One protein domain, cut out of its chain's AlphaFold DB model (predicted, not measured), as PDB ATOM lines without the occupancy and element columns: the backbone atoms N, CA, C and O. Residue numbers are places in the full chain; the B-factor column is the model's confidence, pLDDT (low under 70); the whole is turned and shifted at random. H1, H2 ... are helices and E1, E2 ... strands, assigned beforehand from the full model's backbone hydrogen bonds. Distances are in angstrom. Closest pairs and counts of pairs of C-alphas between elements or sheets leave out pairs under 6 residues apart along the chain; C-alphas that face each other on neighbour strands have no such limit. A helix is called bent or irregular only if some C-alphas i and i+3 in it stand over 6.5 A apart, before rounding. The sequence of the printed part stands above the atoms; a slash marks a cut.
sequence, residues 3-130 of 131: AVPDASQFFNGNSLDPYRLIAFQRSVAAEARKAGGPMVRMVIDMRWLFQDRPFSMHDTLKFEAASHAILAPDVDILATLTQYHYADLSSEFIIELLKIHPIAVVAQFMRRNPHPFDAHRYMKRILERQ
ATOM      1  N   ALA A   3     150.472 170.065 102.051       82.06
ATOM      2  CA  ALA A   3     150.326 169.257 103.253       82.06
ATOM      3  C   ALA A   3     151.289 169.779 104.326       82.06
ATOM      4  O   ALA A   3     152.494 169.891 104.091       82.06
ATOM      5  N   VAL A   4     150.754 170.088 105.506       82.38
ATOM      6  CA  VAL A   4     151.537 170.494 106.679       82.38
ATOM      7  C   VAL A   4     151.275 169.455 107.772       82.38
ATOM      8  O   VAL A   4     150.166 169.428 108.309       82.38
ATOM      9  N   PRO A   5     152.222 168.540 108.043       80.75
ATOM     10  CA  PRO A   5     152.073 167.536 109.086       80.75
ATOM     11  C   PRO A   5     152.029 168.182 110.477       80.75
ATOM     12  O   PRO A   5     152.785 169.112 110.754       80.75
ATOM     13  N   ASP A   6     151.176 167.658 111.361       82.19
ATOM     14  CA  ASP A   6     151.206 167.992 112.788       82.19
ATOM     15  C   ASP A   6     152.208 167.079 113.496       82.19
ATOM     16  O   ASP A   6     152.058 165.854 113.503       82.19
ATOM     17  N   ALA A   7     153.209 167.696 114.121       75.19
ATOM     18  CA  ALA A   7     154.264 167.029 114.860       75.19
ATOM     19  C   ALA A   7     153.734 165.971 115.843       75.19
ATOM     20  O   ALA A   7     154.318 164.890 115.934       75.19
ATOM     21  N   SER A   8     152.601 166.237 116.506       79.12
ATOM     22  CA  SER A   8     151.993 165.357 117.516       79.12
ATOM     23  C   SER A   8     151.738 163.925 117.021       79.12
ATOM     24  O   SER A   8     151.815 162.971 117.795       79.12
ATOM     25  N   GLN A   9     151.515 163.746 115.715       82.56
ATOM     26  CA  GLN A   9     151.186 162.460 115.090       82.56
ATOM     27  C   GLN A   9     152.380 161.499 115.016       82.56
ATOM     28  O   GLN A   9     152.214 160.287 114.837       82.56
ATOM     29  N   PHE A  10     153.591 162.028 115.159       82.44
ATOM     30  CA  PHE A  10     154.830 161.291 114.935       82.44
ATOM     31  C   PHE A  10     155.596 161.018 116.225       82.44
ATOM     32  O   PHE A  10     156.634 160.365 116.186       82.44
ATOM     33  N   PHE A  11     155.089 161.462 117.374       76.38
ATOM     34  CA  PHE A  11     155.656 161.093 118.663       76.38
ATOM     35  C   PHE A  11     155.151 159.717 119.114       76.38
ATOM     36  O   PHE A  11     153.984 159.351 118.949       76.38
ATOM     37  N   ASN A  12     156.051 158.939 119.709       73.44
ATOM     38  CA  ASN A  12     155.741 157.739 120.473       73.44
ATOM     39  C   ASN A  12     156.118 157.999 121.938       73.44
ATOM     40  O   ASN A  12     157.284 157.897 122.331       73.44
ATOM     41  N   GLY A  13     155.135 158.431 122.736       76.50
ATOM     42  CA  GLY A  13     155.395 159.026 124.047       76.50
ATOM     43  C   GLY A  13     156.159 160.344 123.892       76.50
ATOM     44  O   GLY A  13     155.708 161.229 123.177       76.50
ATOM     45  N   ASN A  14     157.340 160.453 124.507       69.38
ATOM     46  CA  ASN A  14     158.160 161.678 124.476       69.38
ATOM     47  C   ASN A  14     159.275 161.647 123.416       69.38
ATOM     48  O   ASN A  14     160.216 162.429 123.496       69.38
ATOM     49  N   SER A  15     159.269 160.683 122.490       69.25
ATOM     50  CA  SER A  15     160.312 160.574 121.456       69.25
ATOM     51  C   SER A  15     159.692 160.621 120.074       69.25
ATOM     52  O   SER A  15     158.696 159.942 119.828       69.25
ATOM     53  N   LEU A  16     160.299 161.390 119.174       73.75
ATOM     54  CA  LEU A  16     159.927 161.369 117.770       73.75
ATOM     55  C   LEU A  16     160.225 159.988 117.172       73.75
ATOM     56  O   LEU A  16     161.318 159.449 117.350       73.75
ATOM     57  N   ASP A  17     159.260 159.440 116.441       81.12
ATOM     58  CA  ASP A  17     159.432 158.273 115.586       81.12
ATOM     59  C   ASP A  17     159.612 158.742 114.130       81.12
ATOM     60  O   ASP A  17     158.628 159.006 113.426       81.12
ATOM     61  N   PRO A  18     160.861 158.856 113.644       77.56
ATOM     62  CA  PRO A  18     161.136 159.348 112.295       77.56
ATOM     63  C   PRO A  18     160.537 158.447 111.204       77.56
ATOM     64  O   PRO A  18     160.232 158.915 110.108       77.56
ATOM     65  N   TYR A  19     160.321 157.159 111.482       81.38
ATOM     66  CA  TYR A  19     159.763 156.228 110.503       81.38
ATOM     67  C   TYR A  19     158.259 156.433 110.309       81.38
ATOM     68  O   TYR A  19     157.760 156.202 109.205       81.38
ATOM     69  N   ARG A  20     157.540 156.945 111.320       88.62
ATOM     70  CA  ARG A  20     156.139 157.368 111.148       88.62
ATOM     71  C   ARG A  20     156.012 158.528 110.170       88.62
ATOM     72  O   ARG A  20     155.068 158.551 109.386       88.62
ATOM     73  N   LEU A  21     156.968 159.458 110.175       88.25
ATOM     74  CA  LEU A  21     156.980 160.566 109.224       88.25
ATOM     75  C   LEU A  21     157.204 160.078 107.792       88.25
ATOM     76  O   LEU A  21     156.459 160.471 106.896       88.25
ATOM     77  N   ILE A  22     158.150 159.157 107.584       91.25
ATOM     78  CA  ILE A  22     158.361 158.539 106.264       91.25
ATOM     79  C   ILE A  22     157.098 157.797 105.810       91.25
ATOM     80  O   ILE A  22     156.673 157.932 104.662       91.25
ATOM     81  N   ALA A  23     156.462 157.041 106.708       92.00
ATOM     82  CA  ALA A  23     155.225 156.328 106.401       92.00
ATOM     83  C   ALA A  23     154.082 157.284 106.020       92.00
ATOM     84  O   ALA A  23     153.335 157.006 105.083       92.00
ATOM     85  N   PHE A  24     153.975 158.432 106.689       92.38
ATOM     86  CA  PHE A  24     153.006 159.471 106.348       92.38
ATOM     87  C   PHE A  24     153.309 160.145 105.007       92.38
ATOM     88  O   PHE A  24     152.413 160.325 104.190       92.38
ATOM     89  N   GLN A  25     154.573 160.463 104.726       93.12
ATOM     90  CA  GLN A  25     154.982 160.968 103.413       93.12
ATOM     91  C   GLN A  25     154.563 159.993 102.303       93.12
ATOM     92  O   GLN A  25     153.947 160.399 101.317       93.12
ATOM     93  N   ARG A  26     154.807 158.690 102.503       93.62
ATOM     94  CA  ARG A  26     154.389 157.620 101.585       93.62
ATOM     95  C   ARG A  26     152.872 157.529 101.422       93.62
ATOM     96  O   ARG A  26     152.410 157.337 100.298       93.62
ATOM     97  N   SER A  27     152.096 157.650 102.501       93.62
ATOM     98  CA  SER A  27     150.631 157.588 102.411       93.62
ATOM     99  C   SER A  27     150.066 158.791 101.657       93.62
ATOM    100  O   SER A  27     149.224 158.615 100.781       93.62
ATOM    101  N   VAL A  28     150.597 159.991 101.903       93.25
ATOM    102  CA  VAL A  28     150.231 161.204 101.161       93.25
ATOM    103  C   VAL A  28     150.545 161.054  99.671       93.25
ATOM    104  O   VAL A  28     149.698 161.370  98.837       93.25
ATOM    105  N   ALA A  29     151.722 160.525  99.322       93.62
ATOM    106  CA  ALA A  29     152.091 160.269  97.929       93.62
ATOM    107  C   ALA A  29     151.152 159.245  97.260       93.62
ATOM    108  O   ALA A  29     150.731 159.436  96.117       93.62
ATOM    109  N   ALA A  30     150.796 158.174  97.975       92.81
ATOM    110  CA  ALA A  30     149.897 157.135  97.483       92.81
ATOM    111  C   ALA A  30     148.473 157.660  97.237       92.81
ATOM    112  O   ALA A  30     147.905 157.407  96.173       92.81
ATOM    113  N   GLU A  31     147.920 158.427  98.179       92.62
ATOM    114  CA  GLU A  31     146.596 159.040  98.032       92.62
ATOM    115  C   GLU A  31     146.575 160.065  96.891       92.62
ATOM    116  O   GLU A  31     145.665 160.047  96.060       92.62
ATOM    117  N   ALA A  32     147.612 160.899  96.774       92.06
ATOM    118  CA  ALA A  32     147.739 161.854  95.674       92.06
ATOM    119  C   ALA A  32     147.787 161.161  94.307       92.06
ATOM    120  O   ALA A  32     147.087 161.564  93.374       92.06
ATOM    121  N   ARG A  33     148.564 160.076  94.206       92.44
ATOM    122  CA  ARG A  33     148.657 159.266  92.988       92.44
ATOM    123  C   ARG A  33     147.316 158.627  92.635       92.44
ATOM    124  O   ARG A  33     146.914 158.668  91.477       92.44
ATOM    125  N   LYS A  34     146.601 158.081  93.622       92.88
ATOM    126  CA  LYS A  34     145.267 157.492  93.433       92.88
ATOM    127  C   LYS A  34     144.236 158.523  92.971       92.88
ATOM    128  O   LYS A  34     143.389 158.201  92.144       92.88
ATOM    129  N   ALA A  35     144.314 159.751  93.479       89.94
ATOM    130  CA  ALA A  35     143.421 160.836  93.092       89.94
ATOM    131  C   ALA A  35     143.680 161.372  91.669       89.94
ATOM    132  O   ALA A  35     142.878 162.159  91.172       89.94
ATOM    133  N   GLY A  36     144.793 160.993  91.021       88.94
ATOM    134  CA  GLY A  36     145.201 161.540  89.720       88.94
ATOM    135  C   GLY A  36     145.457 163.052  89.754       88.94
ATOM    136  O   GLY A  36     145.411 163.716  88.719       88.94
ATOM    137  N   GLY A  37     145.654 163.602  90.955       78.00
ATOM    138  CA  GLY A  37     145.780 165.032  91.193       78.00
ATOM    139  C   GLY A  37     147.177 165.571  90.876       78.00
ATOM    140  O   GLY A  37     148.095 164.812  90.559       78.00
ATOM    141  N   PRO A  38     147.368 166.899  90.974       84.56
ATOM    142  CA  PRO A  38     148.688 167.499  90.833       84.56
ATOM    143  C   PRO A  38     149.612 167.080  91.985       84.56
ATOM    144  O   PRO A  38     149.148 166.707  93.064       84.56
ATOM    145  N   MET A  39     150.921 167.248  91.778       91.81
ATOM    146  CA  MET A  39     151.955 167.047  92.798       91.81
ATOM    147  C   MET A  39     151.587 167.702  94.146       91.81
ATOM    148  O   MET A  39     151.075 168.833  94.216       91.81
ATOM    149  N   VAL A  40     151.886 166.991  95.232       94.75
ATOM    150  CA  VAL A  40     151.745 167.472  96.606       94.75
ATOM    151  C   VAL A  40     153.056 168.092  97.067       94.75
ATOM    152  O   VAL A  40     154.131 167.529  96.879       94.75
ATOM    153  N   ARG A  41     152.963 169.261  97.699       94.00
ATOM    154  CA  ARG A  41     154.072 169.897  98.406       94.00
ATOM    155  C   ARG A  41     153.874 169.662  99.893       94.00
ATOM    156  O   ARG A  41     152.824 170.012 100.427       94.00
ATOM    157  N   MET A  42     154.861 169.082 100.556       93.69
ATOM    158  CA  MET A  42     154.832 168.863 101.996       93.69
ATOM    159  C   MET A  42     155.881 169.733 102.670       93.69
ATOM    160  O   MET A  42     157.068 169.574 102.398       93.69
ATOM    161  N   VAL A  43     155.452 170.642 103.541       92.19
ATOM    162  CA  VAL A  43     156.354 171.518 104.305       92.19
ATOM    163  C   VAL A  43     156.512 170.937 105.698       92.19
ATOM    164  O   VAL A  43     155.522 170.786 106.403       92.19
ATOM    165  N   ILE A  44     157.738 170.587 106.076       89.88
ATOM    166  CA  ILE A  44     158.035 169.868 107.314       89.88
ATOM    167  C   ILE A  44     158.926 170.745 108.181       89.88
ATOM    168  O   ILE A  44     160.064 171.042 107.816       89.88
ATOM    169  N   ASP A  45     158.405 171.141 109.336       88.25
ATOM    170  CA  ASP A  45     159.152 171.889 110.340       88.25
ATOM    171  C   ASP A  45     159.981 170.939 111.205       88.25
ATOM    172  O   ASP A  45     159.439 170.157 111.980       88.25
ATOM    173  N   MET A  46     161.302 171.030 111.083       85.44
ATOM    174  CA  MET A  46     162.258 170.173 111.774       85.44
ATOM    175  C   MET A  46     162.654 170.648 113.169       85.44
ATOM    176  O   MET A  46     163.471 169.987 113.807       85.44
ATOM    177  N   ARG A  47     162.042 171.709 113.712       80.12
ATOM    178  CA  ARG A  47     162.287 172.141 115.103       80.12
ATOM    179  C   ARG A  47     161.954 171.061 116.135       80.12
ATOM    180  O   ARG A  47     162.660 170.928 117.129       80.12
ATOM    181  N   TRP A  48     160.953 170.229 115.867       73.19
ATOM    182  CA  TRP A  48     160.564 169.092 116.714       73.19
ATOM    183  C   TRP A  48     161.662 168.052 116.987       73.19
ATOM    184  O   TRP A  48     161.634 167.415 118.037       73.19
ATOM    185  N   LEU A  49     162.655 167.895 116.102       68.12
ATOM    186  CA  LEU A  49     163.777 166.972 116.306       68.12
ATOM    187  C   LEU A  49     164.688 167.427 117.456       68.12
ATOM    188  O   LEU A  49     165.496 166.643 117.949       68.12
ATOM    189  N   PHE A  50     164.555 168.683 117.891       69.06
ATOM    190  CA  PHE A  50     165.469 169.330 118.828       69.06
ATOM    191  C   PHE A  50     164.805 169.790 120.138       69.06
ATOM    192  O   PHE A  50     165.518 170.253 121.023       69.06
ATOM    193  N   GLN A  51     163.478 169.666 120.294       64.31
ATOM    194  CA  GLN A  51     162.731 170.301 121.396       64.31
ATOM    195  C   GLN A  51     162.659 169.493 122.709       64.31
ATOM    196  O   GLN A  51     162.999 170.046 123.749       64.31
ATOM    197  N   ASP A  52     162.265 168.210 122.694       56.84
ATOM    198  CA  ASP A  52     161.949 167.475 123.946       56.84
ATOM    199  C   ASP A  52     162.906 166.315 124.277       56.84
ATOM    200  O   ASP A  52     163.147 165.987 125.442       56.84
ATOM    201  N   ARG A  53     163.493 165.698 123.248       61.47
ATOM    202  CA  ARG A  53     164.632 164.777 123.340       61.47
ATOM    203  C   ARG A  53     165.477 165.006 122.096       61.47
ATOM    204  O   ARG A  53     164.985 164.689 121.015       61.47
ATOM    205  N   PRO A  54     166.694 165.559 122.214       61.75
ATOM    206  CA  PRO A  54     167.479 165.897 121.040       61.75
ATOM    207  C   PRO A  54     167.755 164.620 120.254       61.75
ATOM    208  O   PRO A  54     168.477 163.731 120.713       61.75
ATOM    209  N   PHE A  55     167.151 164.525 119.072       70.25
ATOM    210  CA  PHE A  55     167.574 163.566 118.074       70.25
ATOM    211  C   PHE A  55     169.038 163.880 117.792       70.25
ATOM    212  O   PHE A  55     169.393 165.032 117.522       70.25
ATOM    213  N   SER A  56     169.919 162.890 117.928       80.69
ATOM    214  CA  SER A  56     171.329 163.162 117.686       80.69
ATOM    215  C   SER A  56     171.506 163.617 116.233       80.69
ATOM    216  O   SER A  56     170.727 163.251 115.343       80.69
ATOM    217  N   MET A  57     172.557 164.397 115.963       83.69
ATOM    218  CA  MET A  57     172.947 164.716 114.585       83.69
ATOM    219  C   MET A  57     173.013 163.435 113.737       83.69
ATOM    220  O   MET A  57     172.558 163.407 112.599       83.69
ATOM    221  N   HIS A  58     173.535 162.351 114.315       85.06
ATOM    222  CA  HIS A  58     173.645 161.052 113.658       85.06
ATOM    223  C   HIS A  58     172.287 160.469 113.272       85.06
ATOM    224  O   HIS A  58     172.091 160.088 112.118       85.06
ATOM    225  N   ASP A  59     171.346 160.434 114.213       84.56
ATOM    226  CA  ASP A  59     170.019 159.868 113.985       84.56
ATOM    227  C   ASP A  59     169.215 160.714 112.996       84.56
ATOM    228  O   ASP A  59     168.496 160.169 112.158       84.56
ATOM    229  N   THR A  60     169.408 162.035 113.010       86.12
ATOM    230  CA  THR A  60     168.774 162.923 112.029       86.12
ATOM    231  C   THR A  60     169.313 162.662 110.627       86.12
ATOM    232  O   THR A  60     168.539 162.474 109.694       86.12
ATOM    233  N   LEU A  61     170.635 162.561 110.464       89.00
ATOM    234  CA  LEU A  61     171.237 162.273 109.160       89.00
ATOM    235  C   LEU A  61     170.867 160.873 108.641       89.00
ATOM    236  O   LEU A  61     170.706 160.694 107.433       89.00
ATOM    237  N   LYS A  62     170.695 159.886 109.534       88.00
ATOM    238  CA  LYS A  62     170.129 158.574 109.178       88.00
ATOM    239  C   LYS A  62     168.711 158.706 108.642       88.00
ATOM    240  O   LYS A  62     168.402 158.114 107.612       88.00
ATOM    241  N   PHE A  63     167.863 159.452 109.345       87.69
ATOM    242  CA  PHE A  63     166.489 159.688 108.926       87.69
ATOM    243  C   PHE A  63     166.434 160.367 107.552       87.69
ATOM    244  O   PHE A  63     165.755 159.853 106.667       87.69
ATOM    245  N   GLU A  64     167.186 161.449 107.341       89.94
ATOM    246  CA  GLU A  64     167.188 162.178 106.066       89.94
ATOM    247  C   GLU A  64     167.612 161.280 104.901       89.94
ATOM    248  O   GLU A  64     166.951 161.225 103.862       89.94
ATOM    249  N   ALA A  65     168.679 160.502 105.089       90.38
ATOM    250  CA  ALA A  65     169.150 159.575 104.072       90.38
ATOM    251  C   ALA A  65     168.152 158.433 103.808       90.38
ATOM    252  O   ALA A  65     167.924 158.074 102.650       90.38
ATOM    253  N   ALA A  66     167.523 157.884 104.854       89.38
ATOM    254  CA  ALA A  66     166.491 156.860 104.717       89.38
ATOM    255  C   ALA A  66     165.245 157.396 103.997       89.38
ATOM    256  O   ALA A  66     164.728 156.733 103.098       89.38
ATOM    257  N   SER A  67     164.797 158.606 104.342       90.00
ATOM    258  CA  SER A  67     163.664 159.273 103.699       90.00
ATOM    259  C   SER A  67     163.933 159.461 102.206       90.00
ATOM    260  O   SER A  67     163.124 159.052 101.376       90.00
ATOM    261  N   HIS A  68     165.130 159.933 101.842       88.88
ATOM    262  CA  HIS A  68     165.527 160.078 100.442       88.88
ATOM    263  C   HIS A  68     165.497 158.753  99.662       88.88
ATOM    264  O   HIS A  68     165.052 158.724  98.517       88.88
ATOM    265  N   ALA A  69     165.960 157.653 100.267       89.19
ATOM    266  CA  ALA A  69     165.950 156.336  99.629       89.19
ATOM    267  C   ALA A  69     164.524 155.785  99.452       89.19
ATOM    268  O   ALA A  69     164.190 155.244  98.400       89.19
ATOM    269  N   ILE A  70     163.677 155.931 100.474       90.62
ATOM    270  CA  ILE A  70     162.319 155.367 100.506       90.62
ATOM    271  C   ILE A  70     161.343 156.171  99.634       90.62
ATOM    272  O   ILE A  70     160.423 155.599  99.040       90.62
ATOM    273  N   LEU A  71     161.534 157.489  99.552       91.31
ATOM    274  CA  LEU A  71     160.685 158.401  98.783       91.31
ATOM    275  C   LEU A  71     161.164 158.612  97.345       91.31
ATOM    276  O   LEU A  71     160.448 159.234  96.567       91.31
ATOM    277  N   ALA A  72     162.328 158.076  96.959       90.00
ATOM    278  CA  ALA A  72     162.836 158.174  95.589       90.00
ATOM    279  C   ALA A  72     161.808 157.770  94.503       90.00
ATOM    280  O   ALA A  72     161.750 158.456  93.483       90.00
ATOM    281  N   PRO A  73     160.960 156.735  94.688       91.00
ATOM    282  CA  PRO A  73     159.929 156.386  93.706       91.00
ATOM    283  C   PRO A  73     158.749 157.371  93.614       91.00
ATOM    284  O   PRO A  73     157.931 157.230  92.714       91.00
ATOM    285  N   ASP A  74     158.628 158.321  94.547       92.00
ATOM    286  CA  ASP A  74     157.492 159.248  94.654       92.00
ATOM    287  C   ASP A  74     157.857 160.706  94.337       92.00
ATOM    288  O   ASP A  74     157.038 161.603  94.530       92.00
ATOM    289  N   VAL A  75     159.071 160.977  93.851       89.19
ATOM    290  CA  VAL A  75     159.557 162.351  93.602       89.19
ATOM    291  C   VAL A  75     158.794 163.096  92.499       89.19
ATOM    292  O   VAL A  75     158.895 164.315  92.389       89.19
ATOM    293  N   ASP A  76     158.041 162.375  91.670       91.00
ATOM    294  CA  ASP A  76     157.135 162.898  90.644       91.00
ATOM    295  C   ASP A  76     155.796 163.389  91.221       91.00
ATOM    296  O   ASP A  76     155.148 164.249  90.622       91.00
ATOM    297  N   ILE A  77     155.381 162.859  92.377       93.94
ATOM    298  CA  ILE A  77     154.083 163.152  92.998       93.94
ATOM    299  C   ILE A  77     154.207 163.906  94.327       93.94
ATOM    300  O   ILE A  77     153.255 164.569  94.740       93.94
ATOM    301  N   LEU A  78     155.367 163.850  94.985       93.62
ATOM    302  CA  LEU A  78     155.613 164.455  96.288       93.62
ATOM    303  C   LEU A  78     156.920 165.258  96.293       93.62
ATOM    304  O   LEU A  78     158.007 164.713  96.119       93.62
ATOM    305  N   ALA A  79     156.810 166.550  96.598       92.00
ATOM    306  CA  ALA A  79     157.940 167.426  96.887       92.00
ATOM    307  C   ALA A  79     157.968 167.771  98.381       92.00
ATOM    308  O   ALA A  79     157.024 168.370  98.899       92.00
ATOM    309  N   THR A  80     159.050 167.424  99.077       92.06
ATOM    310  CA  THR A  80     159.238 167.723 100.502       92.06
ATOM    311  C   THR A  80     160.124 168.956 100.695       92.06
ATOM    312  O   THR A  80     161.167 169.113 100.064       92.06
ATOM    313  N   LEU A  81     159.685 169.858 101.567       91.44
ATOM    314  CA  LEU A  81     160.365 171.087 101.966       91.44
ATOM    315  C   LEU A  81     160.685 170.974 103.452       91.44
ATOM    316  O   LEU A  81     159.856 171.293 104.303       91.44
ATOM    317  N   THR A  82     161.881 170.485 103.746       91.50
ATOM    318  CA  THR A  82     162.355 170.251 105.108       91.50
ATOM    319  C   THR A  82     163.000 171.524 105.665       91.50
ATOM    320  O   THR A  82     163.934 172.061 105.068       91.50
ATOM    321  N   GLN A  83     162.488 172.044 106.781       90.75
ATOM    322  CA  GLN A  83     162.886 173.336 107.346       90.75
ATOM    323  C   GLN A  83     163.576 173.153 108.692       90.75
ATOM    324  O   GLN A  83     162.966 172.652 109.625       90.75
ATOM    325  N   TYR A  84     164.813 173.625 108.827       88.81
ATOM    326  CA  TYR A  84     165.541 173.591 110.096       88.81
ATOM    327  C   TYR A  84     165.748 174.998 110.640       88.81
ATOM    328  O   TYR A  84     165.914 175.955 109.879       88.81
ATOM    329  N   HIS A  85     165.797 175.120 111.964       86.12
ATOM    330  CA  HIS A  85     166.170 176.369 112.608       86.12
ATOM    331  C   HIS A  85     167.695 176.492 112.646       86.12
ATOM    332  O   HIS A  85     168.376 175.792 113.387       86.12
ATOM    333  N   TYR A  86     168.238 177.374 111.804       83.75
ATOM    334  CA  TYR A  86     169.681 177.496 111.568       83.75
ATOM    335  C   TYR A  86     170.499 177.734 112.848       83.75
ATOM    336  O   TYR A  86     171.601 177.210 112.965       83.75
ATOM    337  N   ALA A  87     169.959 178.495 113.808       84.38
ATOM    338  CA  ALA A  87     170.656 178.816 115.055       84.38
ATOM    339  C   ALA A  87     170.850 177.602 115.981       84.38
ATOM    340  O   ALA A  87     171.702 177.654 116.866       84.38
ATOM    341  N   ASP A  88     170.102 176.518 115.757       82.62
ATOM    342  CA  ASP A  88     170.148 175.317 116.595       82.62
ATOM    343  C   ASP A  88     171.127 174.267 116.035       82.62
ATOM    344  O   ASP A  88     171.331 173.215 116.642       82.62
ATOM    345  N   LEU A  89     171.736 174.523 114.869       86.19
ATOM    346  CA  LEU A  89     172.582 173.562 114.163       86.19
ATOM    347  C   LEU A  89     174.068 173.918 114.259       86.19
ATOM    348  O   LEU A  89     174.471 175.064 114.062       86.19
ATOM    349  N   SER A  90     174.913 172.904 114.458       88.25
ATOM    350  CA  SER A  90     176.358 173.067 114.292       88.25
ATOM    351  C   SER A  90     176.728 173.225 112.811       88.25
ATOM    352  O   SER A  90     176.064 172.687 111.919       88.25
ATOM    353  N   SER A  91     177.838 173.912 112.533       89.81
ATOM    354  CA  SER A  91     178.368 174.075 111.170       89.81
ATOM    355  C   SER A  91     178.604 172.735 110.466       89.81
ATOM    356  O   SER A  91     178.337 172.594 109.274       89.81
ATOM    357  N   GLU A  92     179.078 171.736 111.208       90.12
ATOM    358  CA  GLU A  92     179.311 170.376 110.712       90.12
ATOM    359  C   GLU A  92     178.005 169.711 110.279       90.12
ATOM    360  O   GLU A  92     177.945 169.089 109.217       90.12
ATOM    361  N   PHE A  93     176.947 169.893 111.068       89.62
ATOM    362  CA  PHE A  93     175.643 169.340 110.753       89.62
ATOM    363  C   PHE A  93     175.036 170.002 109.514       89.62
ATOM    364  O   PHE A  93     174.566 169.308 108.613       89.62
ATOM    365  N   ILE A  94     175.131 171.330 109.408       89.69
ATOM    366  CA  ILE A  94     174.687 172.077 108.223       89.69
ATOM    367  C   ILE A  94     175.373 171.539 106.962       89.69
ATOM    368  O   ILE A  94     174.711 171.279 105.959       89.69
ATOM    369  N   ILE A  95     176.692 171.322 107.010       89.94
ATOM    370  CA  ILE A  95     177.450 170.770 105.879       89.94
ATOM    371  C   ILE A  95     176.933 169.380 105.486       89.94
ATOM    372  O   ILE A  95     176.855 169.074 104.297       89.94
ATOM    373  N   GLU A  96     176.594 168.527 106.451       90.38
ATOM    374  CA  GLU A  96     176.052 167.199 106.162       90.38
ATOM    375  C   GLU A  96     174.636 167.253 105.574       90.38
ATOM    376  O   GLU A  96     174.389 166.575 104.578       90.38
ATOM    377  N   LEU A  97     173.751 168.115 106.081       90.31
ATOM    378  CA  LEU A  97     172.421 168.334 105.495       90.31
ATOM    379  C   LEU A  97     172.519 168.828 104.044       90.31
ATOM    380  O   LEU A  97     171.856 168.296 103.153       90.31
ATOM    381  N   LEU A  98     173.411 169.788 103.774       89.44
ATOM    382  CA  LEU A  98     173.642 170.309 102.423       89.44
ATOM    383  C   LEU A  98     174.155 169.247 101.443       89.44
ATOM    384  O   LEU A  98     173.930 169.389 100.245       89.44
ATOM    385  N   LYS A  99     174.832 168.193 101.922       88.44
ATOM    386  CA  LYS A  99     175.268 167.062 101.083       88.44
ATOM    387  C   LYS A  99     174.129 166.104 100.746       88.44
ATOM    388  O   LYS A  99     174.220 165.440  99.716       88.44
ATOM    389  N   ILE A 100     173.117 165.998 101.608       90.44
ATOM    390  CA  ILE A 100     171.972 165.101 101.418       90.44
ATOM    391  C   ILE A 100     170.952 165.727 100.468       90.44
ATOM    392  O   ILE A 100     170.521 165.084  99.512       90.44
ATOM    393  N   HIS A 101     170.572 166.982 100.708       89.81
ATOM    394  CA  HIS A 101     169.472 167.586  99.966       89.81
ATOM    395  C   HIS A 101     169.889 167.985  98.541       89.81
ATOM    396  O   HIS A 101     170.941 168.599  98.356       89.81
ATOM    397  N   PRO A 102     169.064 167.704  97.516       89.19
ATOM    398  CA  PRO A 102     169.354 168.067  96.129       89.19
ATOM    399  C   PRO A 102     169.209 169.572  95.877       89.19
ATOM    400  O   PRO A 102     169.815 170.115  94.951       89.19
ATOM    401  N   ILE A 103     168.400 170.256  96.689       91.00
ATOM    402  CA  ILE A 103     168.182 171.700  96.653       91.00
ATOM    403  C   ILE A 103     168.218 172.207  98.090       91.00
ATOM    404  O   ILE A 103     167.573 171.632  98.962       91.00
ATOM    405  N   ALA A 104     168.935 173.303  98.317       91.31
ATOM    406  CA  ALA A 104     168.959 174.002  99.591       91.31
ATOM    407  C   ALA A 104     168.536 175.459  99.401       91.31
ATOM    408  O   ALA A 104     168.920 176.112  98.423       91.31
ATOM    409  N   VAL A 105     167.763 175.962 100.362       90.44
ATOM    410  CA  VAL A 105     167.415 177.377 100.482       90.44
ATOM    411  C   VAL A 105     168.065 177.901 101.753       90.44
ATOM    412  O   VAL A 105     167.757 177.437 102.847       90.44
ATOM    413  N   VAL A 106     168.986 178.850 101.605       83.81
ATOM    414  CA  VAL A 106     169.678 179.496 102.724       83.81
ATOM    415  C   VAL A 106     169.467 180.997 102.596       83.81
ATOM    416  O   VAL A 106     169.918 181.619 101.630       83.81
ATOM    417  N   ALA A 107     168.752 181.573 103.566       82.00
ATOM    418  CA  ALA A 107     168.236 182.938 103.487       82.00
ATOM    419  C   ALA A 107     167.465 183.162 102.168       82.00
ATOM    420  O   ALA A 107     166.475 182.485 101.909       82.00
ATOM    421  N   GLN A 108     167.929 184.079 101.319       86.88
ATOM    422  CA  GLN A 108     167.314 184.404 100.025       86.88
ATOM    423  C   GLN A 108     167.861 183.585  98.842       86.88
ATOM    424  O   GLN A 108     167.455 183.797  97.701       86.88
ATOM    425  N   PHE A 109     168.813 182.677  99.078       87.81
ATOM    426  CA  PHE A 109     169.499 181.953  98.013       87.81
ATOM    427  C   PHE A 109     169.006 180.515  97.909       87.81
ATOM    428  O   PHE A 109     169.140 179.735  98.848       87.81
ATOM    429  N   MET A 110     168.515 180.145  96.726       91.69
ATOM    430  CA  MET A 110     168.250 178.758  96.354       91.69
ATOM    431  C   MET A 110     169.400 178.229  95.495       91.69
ATOM    432  O   MET A 110     169.765 178.836  94.483       91.69
ATOM    433  N   ARG A 111     169.973 177.085  95.876       91.12
ATOM    434  CA  ARG A 111     171.043 176.420  95.122       91.12
ATOM    435  C   ARG A 111     170.753 174.932  94.990       91.12
ATOM    436  O   ARG A 111     170.289 174.296  95.931       91.12
ATOM    437  N   ARG A 112     171.060 174.378  93.815       89.94
ATOM    438  CA  ARG A 112     171.160 172.927  93.640       89.94
ATOM    439  C   ARG A 112     172.458 172.449  94.270       89.94
ATOM    440  O   ARG A 112     173.489 173.103  94.115       89.94
ATOM    441  N   ASN A 113     172.394 171.318  94.952       88.06
ATOM    442  CA  ASN A 113     173.576 170.639  95.444       88.06
ATOM    443  C   ASN A 113     174.414 170.172  94.237       88.06
ATOM    444  O   ASN A 113     173.890 169.469  93.369       88.06
ATOM    445  N   PRO A 114     175.685 170.597  94.131       85.06
ATOM    446  CA  PRO A 114     176.538 170.249  93.000       85.06
ATOM    447  C   PRO A 114     177.007 168.788  93.034       85.06
ATOM    448  O   PRO A 114     177.580 168.312  92.055       85.06
ATOM    449  N   HIS A 115     176.789 168.076  94.143       81.88
ATOM    450  CA  HIS A 115     177.216 166.696  94.317       81.88
ATOM    451  C   HIS A 115     176.022 165.737  94.241       81.88
ATOM    452  O   HIS A 115     175.023 165.950  94.927       81.88
ATOM    453  N   PRO A 116     176.118 164.651  93.452       72.69
ATOM    454  CA  PRO A 116     175.097 163.618  93.462       72.69
ATOM    455  C   PRO A 116     175.059 162.942  94.836       72.69
ATOM    456  O   PRO A 116     176.079 162.451  95.331       72.69
ATOM    457  N   PHE A 117     173.877 162.923  95.447       83.88
ATOM    458  CA  PHE A 117     173.638 162.212  96.693       83.88
ATOM    459  C   PHE A 117     173.298 160.744  96.413       83.88
ATOM    460  O   PHE A 117     172.378 160.443  95.657       83.88
ATOM    461  N   ASP A 118     174.033 159.833  97.050       86.69
ATOM    462  CA  ASP A 118     173.748 158.398  97.066       86.69
ATOM    463  C   ASP A 118     173.408 157.994  98.503       86.69
ATOM    464  O   ASP A 118     174.291 157.882  99.361       86.69
ATOM    465  N   ALA A 119     172.116 157.781  98.753       84.69
ATOM    466  CA  ALA A 119     171.597 157.432 100.067       84.69
ATOM    467  C   ALA A 119     172.192 156.124 100.610       84.69
ATOM    468  O   ALA A 119     172.499 156.042 101.798       84.69
ATOM    469  N   HIS A 120     172.427 155.118  99.760       82.88
ATOM    470  CA  HIS A 120     172.990 153.836 100.187       82.88
ATOM    471  C   HIS A 120     174.443 153.994 100.632       82.88
ATOM    472  O   HIS A 120     174.822 153.548 101.721       82.88
ATOM    473  N   ARG A 121     175.258 154.677  99.819       87.19
ATOM    474  CA  ARG A 121     176.656 154.966 100.161       87.19
ATOM    475  C   ARG A 121     176.756 155.828 101.417       87.19
ATOM    476  O   ARG A 121     177.630 155.600 102.256       87.19
ATOM    477  N   TYR A 122     175.868 156.807 101.553       89.19
ATOM    478  CA  TYR A 122     175.825 157.696 102.706       89.19
ATOM    479  C   TYR A 122     175.448 156.953 103.994       89.19
ATOM    480  O   TYR A 122     176.158 157.073 104.995       89.19
ATOM    481  N   MET A 123     174.401 156.121 103.952       86.00
ATOM    482  CA  MET A 123     173.979 155.292 105.083       86.00
ATOM    483  C   MET A 123     175.083 154.341 105.536       86.00
ATOM    484  O   MET A 123     175.367 154.263 106.730       86.00
ATOM    485  N   LYS A 124     175.772 153.684 104.593       87.69
ATOM    486  CA  LYS A 124     176.927 152.831 104.907       87.69
ATOM    487  C   LYS A 124     177.992 153.600 105.697       87.69
ATOM    488  O   LYS A 124     178.391 153.160 106.770       87.69
ATOM    489  N   ARG A 125     178.377 154.790 105.224       88.25
ATOM    490  CA  ARG A 125     179.372 155.650 105.885       88.25
ATOM    491  C   ARG A 125     178.943 156.081 107.292       88.25
ATOM    492  O   ARG A 125     179.777 156.177 108.187       88.25
ATOM    493  N   ILE A 126     177.659 156.376 107.489       84.19
ATOM    494  CA  ILE A 126     177.107 156.764 108.794       84.19
ATOM    495  C   ILE A 126     177.145 155.603 109.788       84.19
ATOM    496  O   ILE A 126     177.496 155.815 110.948       84.19
ATOM    497  N   LEU A 127     176.808 154.391 109.345       81.69
ATOM    498  CA  LEU A 127     176.829 153.190 110.180       81.69
ATOM    499  C   LEU A 127     178.262 152.755 110.523       81.69
ATOM    500  O   LEU A 127     178.524 152.343 111.648       81.69
ATOM    501  N   GLU A 128     179.207 152.901 109.593       85.69
ATOM    502  CA  GLU A 128     180.626 152.584 109.819       85.69
ATOM    503  C   GLU A 128     181.284 153.494 110.865       85.69
ATOM    504  O   GLU A 128     182.147 153.038 111.608       85.69
ATOM    505  N   ARG A 129     180.845 154.754 110.976       73.38
ATOM    506  CA  ARG A 129     181.312 155.714 111.995       73.38
ATOM    507  C   ARG A 129     180.755 155.460 113.408       73.38
ATOM    508  O   ARG A 129     181.023 156.261 114.294       73.38
ATOM    509  N   GLN A 130     179.962 154.403 113.614       60.00
ATOM    510  CA  GLN A 130     179.449 154.004 114.938       60.00
ATOM    511  C   GLN A 130     180.325 152.969 115.667       60.00
ATOM    512  O   GLN A 130     179.967 152.575 116.776       60.00
TER     513      GLN A 130
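What this domain is: This is residues 3 to 130 of the 131 residues of a protein of Chloroflexi bacterium (UniProt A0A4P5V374). A small two-strand parallel sheet, E1 and E2, is covered by the long helix H2, which lies side by side with H4, the helix in the middle of the model. H5 and H6 pack on H4 on the side away from H2, and a hairpin of two strands, E3 and E4, lies at the rim, near E2 and H5. The 128 printed residues run H1 H2 E1 H3 H4 E2 H5 E3 E4 H6, six named helices and four named strands, the E3 and E4 sheet antiparallel. The class is mixed, helices and strands; the whole is compact and rounded, with a radius of gyration of the C-alphas of 14.7 A and spans of 41 by 39 by 33 A.

Where its parts are: Find C-alpha 40 at (151.745, 167.472, 96.606); from there E1, residues 40 to 45, runs 16.2 A. Its neighbour E2 is residues 78 to 83, 15.9 A. Look next for H2, residues 18 to 34, 24.7 A, and H4, residues 57 to 74, 25.8 A, which starts at (172.947, 164.716, 114.585). H4 is irregular: C-alphas 70 and 73 are 7.3 A apart. H5 is residues 91 to 100, 14.7 A; E3 is 103 to 106 and E4 109 to 112. H1, residues 7 to 10, and H3, residues 46 to 49, are short. H6, residues 119 to 128, 14.1 A, ends at (180.626, 152.584, 109.819).

How they stand to each other: Start at E1 and E2, parallel at 18 degrees: N 42 and O 79 are 2.8 A apart, within hydrogen-bond range. E1, H3, H4 and E2 form a strand-helix-strand unit, two parallel neighbour strands with helices between, its crossover right-handed. The closest C-alphas of H2 and E2 are those of Ala 29 and Leu 78, 5.7 A. H4, the hub, touches H2 at Ile 22 and Ser 67, C-alphas 5.9 A apart, a shallow tilt of 16 degrees, the same way. With residues 57 to 65 alone H4 touches H5, closest C-alphas Met 57 and Phe 93, 6.6 A. H4 touches H6, closest C-alphas Ala 65 and Ala 119, 5.2 A, a shallow tilt of 24 degrees, opposite ways. E2 and E3 are near each other. In the hairpin E3 and E4, N 104 and O 111 are 2.9 A apart, within hydrogen-bond range. H1 and H2 only just touch, with 3 pairs of C-alphas within 8 A, the closest Phe 10 and Arg 20, 5.6 A. H1 and H3 are close but not clearly touching, closest C-alphas Ala 7 and Trp 48, 6.9 A. In H2, H5 and H6 every O i to N i+4 pair is within hydrogen-bond range, in H4 12 of 14; H1 and H3 are too short for such a pair.

The domain as a whole: The two C-alphas farthest apart, Gly 36 and Gln 130, are 43.2 A apart. The printed part has no cut, and no link is long. Look at the B-factor column for pLDDT: the mean of the printed part is 85.5, and residues 14 to 15, 49 to 54 and 130 are under 70.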